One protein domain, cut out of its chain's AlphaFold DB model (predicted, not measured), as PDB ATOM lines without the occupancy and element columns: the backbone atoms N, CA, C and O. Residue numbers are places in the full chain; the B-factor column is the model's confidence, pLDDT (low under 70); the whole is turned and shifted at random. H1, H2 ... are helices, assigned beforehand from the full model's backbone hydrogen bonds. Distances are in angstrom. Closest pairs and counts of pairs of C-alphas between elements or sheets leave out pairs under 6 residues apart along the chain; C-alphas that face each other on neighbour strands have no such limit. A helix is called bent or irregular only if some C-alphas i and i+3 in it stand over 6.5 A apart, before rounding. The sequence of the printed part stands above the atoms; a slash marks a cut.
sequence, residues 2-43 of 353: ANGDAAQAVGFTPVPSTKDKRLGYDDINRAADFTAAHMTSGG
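AT A GLANCE: This is residues 2 to 43 of the 353 residues of the protein "Peptidase S74 domain-containing protein" of Cellulomonas composti (UniProt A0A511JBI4). One long helix, H2, makes most of the length of this rod-like domain, and a very short helix, H1, packs on the side of its middle. From H1 a long link without a named element runs back alongside H2 and beyond its first residue, where residues 18 to 23 stick out as a free loop before the chain turns into H2. The printed part has 42 residues, with two named helices in the order H1, H2 and no named strand; the class is all helix, with 21 of the 42 residues in the helices. The whole is only just compact, close to loose, with a radius of gyration of the C-alphas of 10.5 A, and it spans 34 by 16 by 13 A.

HOW THE PARTS SIT: H2, residues 25 to 40, is the longest helix. H1, residues 5 to 9, touches it, with 11 pairs of C-alphas within 8 A. Their closest C-alphas are those of Ala 7 and Asp 33, 4.7 A apart, and the helix centres are 8.2 A apart. In both H1 and H2 every O i to N i+4 pair is within hydrogen-bond range.

IN THESE COORDINATES: H2 begins at C-alpha 25, at (135.443, 141.704, 107.814), and ends at C-alpha 40, at (133.878, 134.696, 86.724), 22.3 A from first to last C-alpha. H1 begins at C-alpha 5, at (127.521, 137.629, 98.426), and measures 6.4 A from first to last C-alpha. Neither helix is bent.

THE WHOLE: The two C-alphas farthest apart are those of Asp 20 and Gly 42, at 34.5 A. The link from H1 to H2, residues 10 to 24, is long, and its residues 18 to 23 stand free. The printed part has no cut. The mean pLDDT of the printed part is 70.3, and residues 2 to 3, 16 to 24 and 39 to 43 are under 70.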
ATOM      1  N   ALA A   2     125.450 142.733  99.628       65.75
ATOM      2  CA  ALA A   2     126.224 142.718 100.861       65.75
ATOM      3  C   ALA A   2     127.646 142.212 100.549       65.75
ATOM      4  O   ALA A   2     127.830 141.419  99.625       65.75
ATOM      5  N   ASN A   3     128.658 142.701 101.275       69.50
ATOM      6  CA  ASN A   3     130.037 142.229 101.108       69.50
ATOM      7  C   ASN A   3     130.090 140.727 101.453       69.50
ATOM      8  O   ASN A   3     129.779 140.356 102.587       69.50
ATOM      9  N   GLY A   4     130.506 139.896 100.498       71.12
ATOM     10  CA  GLY A   4     130.622 138.439 100.597       71.12
ATOM     11  C   GLY A   4     129.602 137.654  99.763       71.12
ATOM     12  O   GLY A   4     129.753 136.439  99.632       71.12
ATOM     13  N   ASP A   5     128.586 138.308  99.184       78.00
ATOM     14  CA  ASP A   5     127.521 137.629  98.426       78.00
ATOM     15  C   ASP A   5     128.054 136.959  97.144       78.00
ATOM     16  O   ASP A   5     127.664 135.838  96.806       78.00
ATOM     17  N   ALA A   6     128.961 137.629  96.423       75.56
ATOM     18  CA  ALA A   6     129.528 137.107  95.179       75.56
ATOM     19  C   ALA A   6     130.511 135.962  95.458       75.56
ATOM     20  O   ALA A   6     130.532 134.964  94.737       75.56
ATOM     21  N   ALA A   7     131.278 136.074  96.544       76.62
ATOM     22  CA  ALA A   7     132.157 135.025  97.033       76.62
ATOM     23  C   ALA A   7     131.374 133.777  97.477       76.62
ATOM     24  O   ALA A   7     131.752 132.657  97.121       76.62
ATOM     25  N   GLN A   8     130.249 133.958  98.181       80.12
ATOM     26  CA  GLN A   8     129.385 132.856  98.612       80.12
ATOM     27  C   GLN A   8     128.800 132.075  97.436       80.12
ATOM     28  O   GLN A   8     128.747 130.845  97.478       80.12
ATOM     29  N   ALA A   9     128.404 132.775  96.370       75.56
ATOM     30  CA  ALA A   9     127.827 132.163  95.175       75.56
ATOM     31  C   ALA A   9     128.789 131.202  94.449       75.56
ATOM     32  O   ALA A   9     128.331 130.276  93.782       75.56
ATOM     33  N   VAL A  10     130.106 131.390  94.595       73.50
ATOM     34  CA  VAL A  10     131.140 130.528  93.990       73.50
ATOM     35  C   VAL A  10     131.843 129.620  95.011       73.50
ATOM     36  O   VAL A  10     132.872 129.022  94.705       73.50
ATOM     37  N   GLY A  11     131.275 129.479  96.213       75.88
ATOM     38  CA  GLY A  11     131.697 128.494  97.212       75.88
ATOM     39  C   GLY A  11     132.702 128.980  98.264       75.88
ATOM     40  O   GLY A  11     133.136 128.172  99.086       75.88
ATOM     41  N   PHE A  12     133.058 130.269  98.305       77.25
ATOM     42  CA  PHE A  12     133.788 130.816  99.454       77.25
ATOM     43  C   PHE A  12     132.842 130.980 100.646       77.25
ATOM     44  O   PHE A  12     131.681 131.337 100.489       77.25
ATOM     45  N   THR A  13     133.321 130.731 101.863       78.88
ATOM     46  CA  THR A  13     132.520 130.973 103.073       78.88
ATOM     47  C   THR A  13     132.694 132.431 103.507       78.88
ATOM     48  O   THR A  13     133.819 132.795 103.859       78.88
ATOM     49  N   PRO A  14     131.641 133.273 103.506       74.50
ATOM     50  CA  PRO A  14     131.754 134.644 103.990       74.50
ATOM     51  C   PRO A  14     132.137 134.648 105.464       74.50
ATOM     52  O   PRO A  14     131.647 133.830 106.252       74.50
ATOM     53  N   VAL A  15     132.977 135.598 105.867       73.12
ATOM     54  CA  VAL A  15     133.143 135.877 107.295       73.12
ATOM     55  C   VAL A  15     131.766 136.326 107.823       73.12
ATOM     56  O   VAL A  15     131.109 137.070 107.102       73.12
ATOM     57  N   PRO A  16     131.274 135.877 109.000       67.00
ATOM     58  CA  PRO A  16     129.996 136.328 109.577       67.00
ATOM     59  C   PRO A  16     130.113 137.678 110.307       67.00
ATOM     60  O   PRO A  16     131.109 137.933 110.984       67.00
ATOM     61  N   SER A  17     129.086 138.537 110.218       62.78
ATOM     62  CA  SER A  17     129.136 139.955 110.650       62.78
ATOM     63  C   SER A  17     129.229 140.192 112.169       62.78
ATOM     64  O   SER A  17     129.220 141.336 112.631       62.78
ATOM     65  N   THR A  18     129.333 139.120 112.958       57.88
ATOM     66  CA  THR A  18     129.296 139.127 114.428       57.88
ATOM     67  C   THR A  18     130.664 138.965 115.105       57.88
ATOM     68  O   THR A  18     130.727 138.975 116.333       57.88
ATOM     69  N   LYS A  19     131.774 138.888 114.354       53.97
ATOM     70  CA  LYS A  19     133.143 138.974 114.902       53.97
ATOM     71  C   LYS A  19     133.796 140.315 114.533       53.97
ATOM     72  O   LYS A  19     134.090 140.551 113.374       53.97
ATOM     73  N   ASP A  20     133.984 141.158 115.553       56.12
ATOM     74  CA  ASP A  20     134.855 142.348 115.659       56.12
ATOM     75  C   ASP A  20     135.044 143.232 114.399       56.12
ATOM     76  O   ASP A  20     135.796 142.917 113.480       56.12
ATOM     77  N   LYS A  21     134.416 144.418 114.403       55.56
ATOM     78  CA  LYS A  21     134.420 145.414 113.307       55.56
ATOM     79  C   LYS A  21     135.745 146.176 113.135       55.56
ATOM     80  O   LYS A  21     135.797 147.188 112.438       55.56
ATOM     81  N   ARG A  22     136.827 145.722 113.765       57.78
ATOM     82  CA  ARG A  22     138.157 146.318 113.625       57.78
ATOM     83  C   ARG A  22     138.863 145.726 112.399       57.78
ATOM     84  O   ARG A  22     139.608 144.764 112.504       57.78
ATOM     85  N   LEU A  23     138.598 146.333 111.237       57.88
ATOM     86  CA  LEU A  23     139.447 146.318 110.026       57.88
ATOM     87  C   LEU A  23     139.697 144.964 109.324       57.88
ATOM     88  O   LEU A  23     140.669 144.831 108.591       57.88
ATOM     89  N   GLY A  24     138.840 143.959 109.519       63.47
ATOM     90  CA  GLY A  24     139.001 142.653 108.859       63.47
ATOM     91  C   GLY A  24     137.836 142.255 107.959       63.47
ATOM     92  O   GLY A  24     138.038 141.892 106.811       63.47
ATOM     93  N   TYR A  25     136.604 142.319 108.468       71.19
ATOM     94  CA  TYR A  25     135.443 141.704 107.814       71.19
ATOM     95  C   TYR A  25     135.158 142.241 106.403       71.19
ATOM     96  O   TYR A  25     135.070 141.461 105.457       71.19
ATOM     97  N   ASP A  26     135.007 143.563 106.264       73.12
ATOM     98  CA  ASP A  26     134.565 144.164 105.002       73.12
ATOM     99  C   ASP A  26     135.645 144.055 103.930       73.12
ATOM    100  O   ASP A  26     135.328 143.752 102.786       73.12
ATOM    101  N   ASP A  27     136.914 144.222 104.304       74.25
ATOM    102  CA  ASP A  27     138.034 144.105 103.374       74.25
ATOM    103  C   ASP A  27     138.296 142.646 102.978       74.25
ATOM    104  O   ASP A  27     138.563 142.382 101.809       74.25
ATOM    105  N   ILE A  28     138.141 141.685 103.903       76.25
ATOM    106  CA  ILE A  28     138.236 140.248 103.595       76.25
ATOM    107  C   ILE A  28     137.107 139.831 102.655       76.25
ATOM    108  O   ILE A  28     137.371 139.202 101.632       76.25
ATOM    109  N   ASN A  29     135.861 140.198 102.955       79.94
ATOM    110  CA  ASN A  29     134.726 139.830 102.113       79.94
ATOM    111  C   ASN A  29     134.739 140.587 100.775       79.94
ATOM    112  O   ASN A  29     134.397 140.003  99.754       79.94
ATOM    113  N   ARG A  30     135.222 141.838 100.730       80.25
ATOM    114  CA  ARG A  30     135.439 142.585  99.481       80.25
ATOM    115  C   ARG A  30     136.575 141.992  98.646       80.25
ATOM    116  O   ARG A  30     136.443 141.926  97.429       80.25
ATOM    117  N   ALA A  31     137.672 141.551  99.261       78.00
ATOM    118  CA  ALA A  31     138.750 140.847  98.563       78.00
ATOM    119  C   ALA A  31     138.290 139.471  98.055       78.00
ATOM    120  O   ALA A  31     138.649 139.069  96.947       78.00
ATOM    121  N   ALA A  32     137.454 138.772  98.825       78.94
ATOM    122  CA  ALA A  32     136.830 137.523  98.410       78.94
ATOM    123  C   ALA A  32     135.862 137.746  97.238       78.94
ATOM    124  O   ALA A  32     135.945 137.030  96.244       78.94
ATOM    125  N   ASP A  33     135.020 138.782  97.292       81.94
ATOM    126  CA  ASP A  33     134.133 139.169  96.188       81.94
ATOM    127  C   ASP A  33     134.927 139.606  94.952       81.94
ATOM    128  O   ASP A  33     134.576 139.235  93.836       81.94
ATOM    129  N   PHE A  34     136.026 140.347  95.125       79.19
ATOM    130  CA  PHE A  34     136.932 140.719  94.037       79.19
ATOM    131  C   PHE A  34     137.546 139.478  93.383       79.19
ATOM    132  O   PHE A  34     137.560 139.375  92.158       79.19
ATOM    133  N   THR A  35     138.002 138.516  94.186       76.38
ATOM    134  CA  THR A  35     138.555 137.244  93.699       76.38
ATOM    135  C   THR A  35     137.487 136.433  92.963       76.38
ATOM    136  O   THR A  35     137.730 135.978  91.851       76.38
ATOM    137  N   ALA A  36     136.278 136.325  93.516       77.06
ATOM    138  CA  ALA A  36     135.141 135.649  92.894       77.06
ATOM    139  C   ALA A  36     134.691 136.319  91.584       77.06
ATOM    140  O   ALA A  36     134.386 135.642  90.598       77.06
ATOM    141  N   ALA A  37     134.712 137.652  91.541       74.06
ATOM    142  CA  ALA A  37     134.469 138.411  90.325       74.06
ATOM    143  C   ALA A  37     135.553 138.110  89.283       74.06
ATOM    144  O   ALA A  37     135.219 137.823  88.145       74.06
ATOM    145  N   HIS A  38     136.832 138.059  89.668       72.19
ATOM    146  CA  HIS A  38     137.928 137.743  88.743       72.19
ATOM    147  C   HIS A  38     137.926 136.280  88.271       72.19
ATOM    148  O   HIS A  38     138.354 136.011  87.147       72.19
ATOM    149  N   MET A  39     137.396 135.349  89.076       65.56
ATOM    150  CA  MET A  39     137.149 133.960  88.665       65.56
ATOM    151  C   MET A  39     136.036 133.844  87.613       65.56
ATOM    152  O   MET A  39     136.067 132.926  86.797       65.56
ATOM    153  N   THR A  40     135.059 134.757  87.608       64.56
ATOM    154  CA  THR A  40     133.878 134.696  86.724       64.56
ATOM    155  C   THR A  40     133.951 135.665  85.537       64.56
ATOM    156  O   THR A  40     133.403 135.385  84.471       64.56
ATOM    157  N   SER A  41     134.686 136.773  85.655       57.41
ATOM    158  CA  SER A  41     134.839 137.799  84.623       57.41
ATOM    159  C   SER A  41     136.017 137.510  83.686       57.41
ATOM    160  O   SER A  41     136.931 138.318  83.585       57.41
ATOM    161  N   GLY A  42     136.022 136.353  83.015       55.25
ATOM    162  CA  GLY A  42     136.711 136.079  81.735       55.25
ATOM    163  C   GLY A  42     138.233 136.302  81.586       55.25
ATOM    164  O   GLY A  42     138.783 135.893  80.567       55.25
ATOM    165  N   GLY A  43     138.924 136.914  82.549       57.22
ATOM    166  CA  GLY A  43     140.347 137.255  82.479       57.22
ATOM    167  C   GLY A  43     141.259 136.163  83.032       57.22
ATOM    168  O   GLY A  43     142.335 135.940  82.488       57.22
TER     169      GLY A  43